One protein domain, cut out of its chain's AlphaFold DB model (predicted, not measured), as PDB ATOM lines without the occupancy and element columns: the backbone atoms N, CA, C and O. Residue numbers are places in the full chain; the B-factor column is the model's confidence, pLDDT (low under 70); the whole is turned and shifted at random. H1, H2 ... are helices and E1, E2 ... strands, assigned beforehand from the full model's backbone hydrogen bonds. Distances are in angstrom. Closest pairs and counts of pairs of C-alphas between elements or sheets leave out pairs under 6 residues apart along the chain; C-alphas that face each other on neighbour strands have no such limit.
ATOM      1  N   VAL A 139      -5.271  28.027  86.281       92.44
ATOM      2  CA  VAL A 139      -5.305  28.679  84.966       92.44
ATOM      3  C   VAL A 139      -5.372  30.186  85.175       92.44
ATOM      4  O   VAL A 139      -6.197  30.663  85.951       92.44
ATOM      5  N   GLU A 140      -4.520  30.934  84.489       91.25
ATOM      6  CA  GLU A 140      -4.520  32.395  84.571       91.25
ATOM      7  C   GLU A 140      -5.651  33.008  83.731       91.25
ATOM      8  O   GLU A 140      -6.088  32.446  82.720       91.25
ATOM      9  N   ASP A 141      -6.131  34.183  84.133       89.44
ATOM     10  CA  ASP A 141      -7.000  34.993  83.281       89.44
ATOM     11  C   ASP A 141      -6.200  35.600  82.110       89.44
ATOM     12  O   ASP A 141      -5.027  35.936  82.275       89.44
ATOM     13  N   PRO A 142      -6.803  35.751  80.913       92.81
ATOM     14  CA  PRO A 142      -8.233  35.605  80.609       92.81
ATOM     15  C   PRO A 142      -8.688  34.162  80.334       92.81
ATOM     16  O   PRO A 142      -9.878  33.922  80.129       92.81
ATOM     17  N   TYR A 143      -7.771  33.193  80.296       93.81
ATOM     18  CA  TYR A 143      -8.071  31.827  79.861       93.81
ATOM     19  C   TYR A 143      -8.990  31.075  80.825       93.81
ATOM     20  O   TYR A 143      -9.802  30.269  80.378       93.81
ATOM     21  N   PHE A 144      -8.910  31.357  82.128       92.12
ATOM     22  CA  PHE A 144      -9.857  30.810  83.099       92.12
ATOM     23  C   PHE A 144     -11.293  31.269  82.820       92.12
ATOM     24  O   PHE A 144     -12.182  30.430  82.670       92.12
ATOM     25  N   SER A 145     -11.512  32.579  82.669       90.25
ATOM     26  CA  SER A 145     -12.822  33.122  82.289       90.25
ATOM     27  C   SER A 145     -13.317  32.531  80.961       90.25
ATOM     28  O   SER A 145     -14.458  32.096  80.858       90.25
ATOM     29  N   GLN A 146     -12.434  32.398  79.968       94.38
ATOM     30  CA  GLN A 146     -12.779  31.802  78.674       94.38
ATOM     31  C   GLN A 146     -13.144  30.312  78.752       94.38
ATOM     32  O   GLN A 146     -13.952  29.860  77.941       94.38
ATOM     33  N   LEU A 147     -12.563  29.541  79.681       94.12
ATOM     34  CA  LEU A 147     -12.970  28.153  79.944       94.12
ATOM     35  C   LEU A 147     -14.382  28.112  80.531       94.12
ATOM     36  O   LEU A 147     -15.207  27.311  80.101       94.12
ATOM     37  N   ASN A 148     -14.669  29.001  81.484       88.56
ATOM     38  CA  ASN A 148     -15.983  29.105  82.108       88.56
ATOM     39  C   ASN A 148     -17.075  29.544  81.112       88.56
ATOM     40  O   ASN A 148     -18.193  29.039  81.164       88.56
ATOM     41  N   ASP A 149     -16.727  30.418  80.167       90.56
ATOM     42  CA  ASP A 149     -17.622  30.883  79.099       90.56
ATOM     43  C   ASP A 149     -17.725  29.894  77.917       90.56
ATOM     44  O   ASP A 149     -18.488  30.118  76.975       90.56
ATOM     45  N   GLY A 150     -16.945  28.806  77.927       93.50
ATOM     46  CA  GLY A 150     -16.914  27.797  76.861       93.50
ATOM     47  C   GLY A 150     -16.224  28.244  75.566       93.50
ATOM     48  O   GLY A 150     -16.328  27.561  74.547       93.50
ATOM     49  N   LEU A 151     -15.515  29.378  75.585       95.56
ATOM     50  CA  LEU A 151     -14.720  29.875  74.456       95.56
ATOM     51  C   LEU A 151     -13.429  29.069  74.287       95.56
ATOM     52  O   LEU A 151     -13.072  28.674  73.177       95.56
ATOM     53  N   LYS A 152     -12.737  28.819  75.401       97.25
ATOM     54  CA  LYS A 152     -11.589  27.918  75.471       97.25
ATOM     55  C   LYS A 152     -12.102  26.539  75.861       97.25
ATOM     56  O   LYS A 152     -12.854  26.414  76.819       97.25
ATOM     57  N   THR A 153     -11.695  25.505  75.134       97.31
ATOM     58  CA  THR A 153     -12.129  24.119  75.407       97.31
ATOM     59  C   THR A 153     -10.969  23.136  75.485       97.31
ATOM     60  O   THR A 153     -11.188  21.965  75.772       97.31
ATOM     61  N   ILE A 154      -9.744  23.585  75.197       96.75
ATOM     62  CA  ILE A 154      -8.540  22.754  75.215       96.75
ATOM     63  C   ILE A 154      -7.512  23.430  76.115       96.75
ATOM     64  O   ILE A 154      -7.204  24.611  75.943       96.75
ATOM     65  N   GLU A 155      -6.971  22.684  77.074       95.62
ATOM     66  CA  GLU A 155      -5.937  23.157  77.991       95.62
ATOM     67  C   GLU A 155      -4.612  22.443  77.720       95.62
ATOM     68  O   GLU A 155      -4.497  21.234  77.900       95.62
ATOM     69  N   GLY A 156      -3.604  23.204  77.286       94.31
ATOM     70  CA  GLY A 156      -2.257  22.693  77.045       94.31
ATOM     71  C   GLY A 156      -1.423  22.705  78.323       94.31
ATOM     72  O   GLY A 156      -1.313  23.735  78.987       94.31
ATOM     73  N   ARG A 157      -0.804  21.574  78.673       92.38
ATOM     74  CA  ARG A 157       0.133  21.461  79.802       92.38
ATOM     75  C   ARG A 157       1.325  20.599  79.421       92.38
ATOM     76  O   ARG A 157       1.211  19.682  78.616       92.38
ATOM     77  N   CYS A 158       2.469  20.873  80.041       91.69
ATOM     78  CA  CYS A 158       3.614  19.977  79.946       91.69
ATOM     79  C   CYS A 158       3.278  18.643  80.631       91.69
ATOM     80  O   CYS A 158       2.753  18.639  81.745       91.69
ATOM     81  N   ALA A 159       3.609  17.524  79.983       88.06
ATOM     82  CA  ALA A 159       3.333  16.155  80.424       88.06
ATOM     83  C   ALA A 159       4.180  15.694  81.633       88.06
ATOM     84  O   ALA A 159       4.691  14.578  81.652       88.06
ATOM     85  N   GLY A 160       4.368  16.549  82.641       85.75
ATOM     86  CA  GLY A 160       5.089  16.197  83.865       85.75
ATOM     87  C   GLY A 160       4.363  15.135  84.701       85.75
ATOM     88  O   GLY A 160       3.218  14.773  84.424       85.75
ATOM     89  N   ASP A 161       4.998  14.673  85.779       79.69
ATOM     90  CA  ASP A 161       4.519  13.561  86.625       79.69
ATOM     91  C   ASP A 161       3.073  13.708  87.123       79.69
ATOM     92  O   ASP A 161       2.365  12.717  87.301       79.69
ATOM     93  N   LYS A 162       2.623  14.950  87.340       86.38
ATOM     94  CA  LYS A 162       1.251  15.257  87.756       86.38
ATOM     95  C   LYS A 162       0.246  15.093  86.614       86.38
ATOM     96  O   LYS A 162      -0.798  14.488  86.815       86.38
ATOM     97  N   TYR A 163       0.537  15.652  85.442       89.44
ATOM     98  CA  TYR A 163      -0.426  15.748  84.337       89.44
ATOM     99  C   TYR A 163      -0.402  14.528  83.413       89.44
ATOM    100  O   TYR A 163      -1.402  14.238  82.771       89.44
ATOM    101  N   SER A 164       0.696  13.766  83.411       90.56
ATOM    102  CA  SER A 164       0.821  12.481  82.701       90.56
ATOM    103  C   SER A 164      -0.193  11.418  83.140       90.56
ATOM    104  O   SER A 164      -0.431  10.463  82.410       90.56
ATOM    105  N   ARG A 165      -0.797  11.589  84.322       93.69
ATOM    106  CA  ARG A 165      -1.789  10.675  84.907       93.69
ATOM    107  C   ARG A 165      -3.239  11.074  84.623       93.69
ATOM    108  O   ARG A 165      -4.137  10.407  85.121       93.69
ATOM    109  N   ILE A 166      -3.468  12.179  83.913       94.69
ATOM    110  CA  ILE A 166      -4.823  12.624  83.580       94.69
ATOM    111  C   ILE A 166      -5.396  11.707  82.500       94.69
ATOM    112  O   ILE A 166      -4.793  11.514  81.446       94.69
ATOM    113  N   GLU A 167      -6.593  11.194  82.760       95.44
ATOM    114  CA  GLU A 167      -7.331  10.300  81.876       95.44
ATOM    115  C   GLU A 167      -8.733  10.843  81.559       95.44
ATOM    116  O   GLU A 167      -9.274  11.713  82.251       95.44
ATOM    117  N   LEU A 168      -9.336  10.289  80.505       96.69
ATOM    118  CA  LEU A 168     -10.734  10.514  80.138       96.69
ATOM    119  C   LEU A 168     -11.665  10.312  81.348       96.69
ATOM    120  O   LEU A 168     -11.552   9.323  82.071       96.69
ATOM    121  N   GLY A 169     -12.604  11.235  81.557       96.50
ATOM    122  CA  GLY A 169     -13.581  11.178  82.647       96.50
ATOM    123  C   GLY A 169     -13.043  11.602  84.019       96.50
ATOM    124  O   GLY A 169     -13.794  11.614  84.998       96.50
ATOM    125  N   ASN A 170     -11.759  11.959  84.141       96.38
ATOM    126  CA  ASN A 170     -11.252  12.556  85.374       96.38
ATOM    127  C   ASN A 170     -11.904  13.921  85.624       96.38
ATOM    128  O   ASN A 170     -12.085  14.717  84.703       96.38
ATOM    129  N   LEU A 171     -12.210  14.203  86.893       96.31
ATOM    130  CA  LEU A 171     -12.677  15.517  87.323       96.31
ATOM    131  C   LEU A 171     -11.484  16.389  87.718       96.31
ATOM    132  O   LEU A 171     -10.698  16.025  88.600       96.31
ATOM    133  N   ILE A 172     -11.375  17.547  87.076       95.19
ATOM    134  CA  ILE A 172     -10.333  18.544  87.307       95.19
ATOM    135  C   ILE A 172     -10.961  19.769  87.965       95.19
ATOM    136  O   ILE A 172     -11.874  20.376  87.411       95.19
ATOM    137  N   LEU A 173     -10.441  20.161  89.126       93.94
ATOM    138  CA  LEU A 173     -10.802  21.404  89.799       93.94
ATOM    139  C   LEU A 173      -9.889  22.536  89.316       93.94
ATOM    140  O   LEU A 173      -8.693  22.562  89.613       93.94
ATOM    141  N   LEU A 174     -10.461  23.483  88.576       92.12
ATOM    142  CA  LEU A 174      -9.787  24.687  88.112       92.12
ATOM    143  C   LEU A 174      -9.939  25.816  89.121       92.12
ATOM    144  O   LEU A 174     -11.045  26.103  89.579       92.12
ATOM    145  N   ASN A 175      -8.818  26.458  89.460       90.12
ATOM    146  CA  ASN A 175      -8.766  27.636  90.338       90.12
ATOM    147  C   ASN A 175      -9.561  27.482  91.645       90.12
ATOM    148  O   ASN A 175     -10.088  28.453  92.182       90.12
ATOM    149  N   LYS A 176      -9.625  26.245  92.157       87.56
ATOM    150  CA  LYS A 176     -10.342  25.865  93.382       87.56
ATOM    151  C   LYS A 176     -11.844  26.189  93.373       87.56
ATOM    152  O   LYS A 176     -12.453  26.244  94.438       87.56
ATOM    153  N   SER A 177     -12.447  26.392  92.200       84.50
ATOM    154  CA  SER A 177     -13.820  26.898  92.105       84.50
ATOM    155  C   SER A 177     -14.701  26.217  91.067       84.50
ATOM    156  O   SER A 177     -15.889  26.041  91.329       84.50
ATOM    157  N   VAL A 178     -14.156  25.804  89.921       88.81
ATOM    158  CA  VAL A 178     -14.945  25.193  88.840       88.81
ATOM    159  C   VAL A 178     -14.419  23.799  88.547       88.81
ATOM    160  O   VAL A 178     -13.215  23.608  88.397       88.81
ATOM    161  N   VAL A 179     -15.314  22.817  88.463       93.38
ATOM    162  CA  VAL A 179     -14.954  21.436  88.129       93.38
ATOM    163  C   VAL A 179     -15.300  21.155  86.673       93.38
ATOM    164  O   VAL A 179     -16.435  21.359  86.256       93.38
ATOM    165  N   PHE A 180     -14.322  20.650  85.928       95.44
ATOM    166  CA  PHE A 180     -14.484  20.170  84.560       95.44
ATOM    167  C   PHE A 180     -14.236  18.666  84.497       95.44
ATOM    168  O   PHE A 180     -13.398  18.133  85.224       95.44
ATOM    169  N   GLU A 181     -14.941  17.988  83.599       96.62
ATOM    170  CA  GLU A 181     -14.685  16.589  83.269       96.62
ATOM    171  C   GLU A 181     -13.870  16.502  81.979       96.62
ATOM    172  O   GLU A 181     -14.250  17.076  80.955       96.62
ATOM    173  N   VAL A 182     -12.758  15.770  82.020       97.44
ATOM    174  CA  VAL A 182     -11.894  15.551  80.855       97.44
ATOM    175  C   VAL A 182     -12.647  14.761  79.794       97.44
ATOM    176  O   VAL A 182     -13.048  13.628  80.047       97.44
ATOM    177  N   GLN A 183     -12.795  15.341  78.604       97.88
ATOM    178  CA  GLN A 183     -13.467  14.698  77.470       97.88
ATOM    179  C   GLN A 183     -12.497  14.005  76.505       97.88
ATOM    180  O   GLN A 183     -12.883  13.032  75.870       97.88
ATOM    181  N   GLU A 184     -11.254  14.483  76.383       96.81
ATOM    182  CA  GLU A 184     -10.219  13.927  75.495       96.81
ATOM    183  C   GLU A 184      -8.819  14.212  76.072       96.81
ATOM    184  O   GLU A 184      -8.631  15.192  76.798       96.81
ATOM    185  N   VAL A 185      -7.835  13.360  75.752       96.81
ATOM    186  CA  VAL A 185      -6.420  13.535  76.129       96.81
ATOM    187  C   VAL A 185      -5.537  13.217  74.924       96.81
ATOM    188  O   VAL A 185      -5.568  12.102  74.404       96.81
ATOM    189  N   HIS A 186      -4.716  14.182  74.508       96.75
ATOM    190  CA  HIS A 186      -3.764  14.048  73.405       96.75
ATOM    191  C   HIS A 186      -2.338  14.358  73.874       96.75
ATOM    192  O   HIS A 186      -2.129  15.210  74.737       96.75
ATOM    193  N   TRP A 187      -1.352  13.678  73.283       95.69
ATOM    194  CA  TRP A 187       0.064  13.836  73.622       95.69
ATOM    195  C   TRP A 187       0.847  14.359  72.430       95.69
ATOM    196  O   TRP A 187       0.794  13.789  71.339       95.69
ATOM    197  N   TYR A 188       1.627  15.407  72.673       95.94
ATOM    198  CA  TYR A 188       2.413  16.080  71.650       95.94
ATOM    199  C   TYR A 188       3.871  16.229  72.101       95.94
ATOM    200  O   TYR A 188       4.116  16.498  73.279       95.94
ATOM    201  N   PRO A 189       4.851  16.083  71.188       94.75
ATOM    202  CA  PRO A 189       6.259  16.268  71.526       94.75
ATOM    203  C   PRO A 189       6.605  17.710  71.926       94.75
ATOM    204  O   PRO A 189       7.530  17.917  72.708       94.75
ATOM    205  N   THR A 190       5.904  18.710  71.376       94.38
ATOM    206  CA  THR A 190       6.139  20.141  71.644       94.38
ATOM    207  C   THR A 190       4.835  20.942  71.658       94.38
ATOM    208  O   THR A 190       3.861  20.562  71.004       94.38
ATOM    209  N   PHE A 191       4.827  22.105  72.321       95.00
ATOM    210  CA  PHE A 191       3.684  23.027  72.267       95.00
ATOM    211  C   PHE A 191       3.391  23.531  70.852       95.00
ATOM    212  O   PHE A 191       2.228  23.643  70.490       95.00
ATOM    213  N   SER A 192       4.414  23.752  70.021       95.25
ATOM    214  CA  SER A 192       4.214  24.096  68.606       95.25
ATOM    215  C   SER A 192       3.445  22.992  67.872       95.25
ATOM    216  O   SER A 192       2.430  23.290  67.251       95.25
ATOM    217  N   SER A 193       3.827  21.717  68.036       96.50
ATOM    218  CA  SER A 193       3.094  20.603  67.413       96.50
ATOM    219  C   SER A 193       1.664  20.451  67.944       96.50
ATOM    220  O   SER A 193       0.757  20.140  67.177       96.50
ATOM    221  N   MET A 194       1.442  20.730  69.234       96.94
ATOM    222  CA  MET A 194       0.103  20.771  69.828       96.94
ATOM    223  C   MET A 194      -0.741  21.891  69.207       96.94
ATOM    224  O   MET A 194      -1.868  21.647  68.807       96.94
ATOM    225  N   LEU A 195      -0.211  23.113  69.110       96.69
ATOM    226  CA  LEU A 195      -0.933  24.273  68.574       96.69
ATOM    227  C   LEU A 195      -1.190  24.182  67.061       96.69
ATOM    228  O   LEU A 195      -2.106  24.833  66.568       96.69
ATOM    229  N   GLU A 196      -0.382  23.411  66.328       96.19
ATOM    230  CA  GLU A 196      -0.597  23.108  64.908       96.19
ATOM    231  C   GLU A 196      -1.672  22.038  64.686       96.19
ATOM    232  O   GLU A 196      -2.435  22.128  63.723       96.19
ATOM    233  N   ALA A 197      -1.718  21.021  65.551       96.88
ATOM    234  CA  ALA A 197      -2.679  19.925  65.454       96.88
ATOM    235  C   ALA A 197      -4.057  20.307  66.013       96.88
ATOM    236  O   ALA A 197      -5.087  19.958  65.433       96.88
ATOM    237  N   GLU A 198      -4.073  21.028  67.132       96.88
ATOM    238  CA  GLU A 198      -5.287  21.493  67.788       96.88
ATOM    239  C   GLU A 198      -5.774  22.816  67.194       96.88
ATOM    240  O   GLU A 198      -5.031  23.607  66.612       96.88
ATOM    241  N   ASN A 199      -7.058  23.115  67.377       94.75
ATOM    242  CA  ASN A 199      -7.583  24.413  66.972       94.75
ATOM    243  C   ASN A 199      -7.032  25.512  67.899       94.75
ATOM    244  O   ASN A 199      -7.485  25.630  69.038       94.75
ATOM    245  N   LEU A 200      -6.114  26.351  67.399       96.06
ATOM    246  CA  LEU A 200      -5.521  27.468  68.152       96.06
ATOM    247  C   LEU A 200      -6.573  28.337  68.856       96.06
ATOM    248  O   LEU A 200      -6.380  28.697  70.008       96.06
ATOM    249  N   GLY A 201      -7.714  28.613  68.219       96.19
ATOM    250  CA  GLY A 201      -8.796  29.397  68.819       96.19
ATOM    251  C   GLY A 201      -9.502  28.706  69.989       96.19
ATOM    252  O   GLY A 201     -10.104  29.392  70.802       96.19
ATOM    253  N   LYS A 202      -9.412  27.374  70.101       97.00
ATOM    254  CA  LYS A 202      -9.913  26.590  71.243       97.00
ATOM    255  C   LYS A 202      -8.875  26.405  72.353       97.00
ATOM    256  O   LYS A 202      -9.270  26.122  73.485       97.00
ATOM    257  N   VAL A 203      -7.582  26.538  72.039       96.88
ATOM    258  CA  VAL A 203      -6.475  26.465  73.011       96.88
ATOM    259  C   VAL A 203      -6.163  27.849  73.588       96.88
ATOM    260  O   VAL A 203      -6.080  28.008  74.801       96.88
ATOM    261  N   LEU A 204      -6.004  28.857  72.733       96.62
ATOM    262  CA  LEU A 204      -5.661  30.237  73.073       96.62
ATOM    263  C   LEU A 204      -6.581  31.213  72.303       96.62
ATOM    264  O   LEU A 204      -6.161  31.811  71.306       96.62
ATOM    265  N   PRO A 205      -7.851  31.378  72.723       96.62
ATOM    266  CA  PRO A 205      -8.770  32.306  72.070       96.62
ATOM    267  C   PRO A 205      -8.200  33.730  71.972       96.62
ATOM    268  O   PRO A 205      -7.786  34.322  72.968       96.62
ATOM    269  N   GLY A 206      -8.213  34.295  70.762       94.44
ATOM    270  CA  GLY A 206      -7.714  35.647  70.472       94.44
ATOM    271  C   GLY A 206      -6.260  35.717  69.986       94.44
ATOM    272  O   GLY A 206      -5.870  36.746  69.434       94.44
ATOM    273  N   VAL A 207      -5.484  34.636  70.114       95.88
ATOM    274  CA  VAL A 207      -4.116  34.547  69.575       95.88
ATOM    275  C   VAL A 207      -4.152  34.308  68.066       95.88
ATOM    276  O   VAL A 207      -4.968  33.533  67.565       95.88
ATOM    277  N   LYS A 208      -3.278  34.990  67.312       94.12
ATOM    278  CA  LYS A 208      -3.372  35.028  65.843       94.12
ATOM    279  C   LYS A 208      -2.684  33.860  65.151       94.12
ATOM    280  O   LYS A 208      -3.117  33.464  64.072       94.12
ATOM    281  N   ASN A 209      -1.581  33.366  65.707       94.88
ATOM    282  CA  ASN A 209      -0.782  32.307  65.095       94.88
ATOM    283  C   ASN A 209      -0.002  31.482  66.138       94.88
ATOM    284  O   ASN A 209       0.102  31.857  67.304       94.88
ATOM    285  N   VAL A 210       0.536  30.343  65.695       94.25
ATOM    286  CA  VAL A 210       1.256  29.367  66.534       94.25
ATOM    287  C   VAL A 210       2.536  29.944  67.145       94.25
ATOM    288  O   VAL A 210       2.864  29.620  68.286       94.25
ATOM    289  N   GLU A 211       3.252  30.803  66.415       93.12
ATOM    290  CA  GLU A 211       4.493  31.423  66.894       93.12
ATOM    291  C   GLU A 211       4.217  32.308  68.116       93.12
ATOM    292  O   GLU A 211       4.839  32.135  69.162       93.12
ATOM    293  N   GLU A 212       3.209  33.180  68.023       93.56
ATOM    294  CA  GLU A 212       2.720  33.980  69.150       93.56
ATOM    295  C   GLU A 212       2.242  33.085  70.304       93.56
ATOM    296  O   GLU A 212       2.609  33.314  71.455       93.56
ATOM    297  N   GLY A 213       1.470  32.037  69.995       92.38
ATOM    298  CA  GLY A 213       0.915  31.117  70.989       92.38
ATOM    299  C   GLY A 213       1.967  30.335  71.776       92.38
ATOM    300  O   GLY A 213       1.787  30.078  72.964       92.38
ATOM    301  N   THR A 214       3.092  29.992  71.150       91.88
ATOM    302  CA  THR A 214       4.162  29.224  71.804       91.88
ATOM    303  C   THR A 214       4.833  30.025  72.924       91.88
ATOM    304  O   THR A 214       5.259  29.439  73.917       91.88
ATOM    305  N   ASN A 215       4.845  31.361  72.834       90.19
ATOM    306  CA  ASN A 215       5.418  32.231  73.868       90.19
ATOM    307  C   ASN A 215       4.663  32.174  75.207       90.19
ATOM    308  O   ASN A 215       5.227  32.554  76.227       90.19
ATOM    309  N   PHE A 216       3.417  31.690  75.229       86.75
ATOM    310  CA  PHE A 216       2.657  31.497  76.471       86.75
ATOM    311  C   PHE A 216       3.087  30.248  77.257       86.75
ATOM    312  O   PHE A 216       2.684  30.084  78.406       86.75
TER     313      PHE A 216
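AT A GLANCE: This is residues 139 to 216 of the 218 residues of an uncharacterized protein of Senna tora (UniProt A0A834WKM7). With little regular structure, a two-strand hairpin, E1 and E2, sits at one end, a loose group of short helices, H2, H3 and H4, at the other, and H1 near the hairpin's turn. The printed part has 78 residues, 30 in named elements, in the order H1 E1 E2 H2 H3 H4, class mixed, with an antiparallel sheet. It is compact, radius of gyration of the C-alphas 12.4 A, spanning 31 by 27 by 17 A.

IN THESE COORDINATES: E1, residues 171 to 174, begins at C-alpha (-12.677, 15.517, 87.323); E2, 178 to 181, is 10.3 A long. H1 is 143 to 148, H2 191 to 197, 9.8 A long, H3 200 to 203, H4 210 to 214, ending at C-alpha (4.162, 29.224, 71.804).

HOW THE PARTS SIT: In the hairpin E1 and E2, N 172 and O 180 are within hydrogen-bond range, 2.8 A. H1 and E2 come closest at C-alphas 148 and 178, 7.9 A. H2 touches H4, closest C-alphas 195 and 210, 5.9 A. H3 is close to H2 but not clearly touching, closest C-alphas 195 and 203, 7.4 A. In H1, H2 and H4 every O i to N i+4 pair is within range; H3 is too short for one.

THE WHOLE: The farthest C-alphas, 177 and 211, are 31.5 A apart. The printed part has no cut; H1 to E1 is a long link. No printed residue is under 70 in pLDDT.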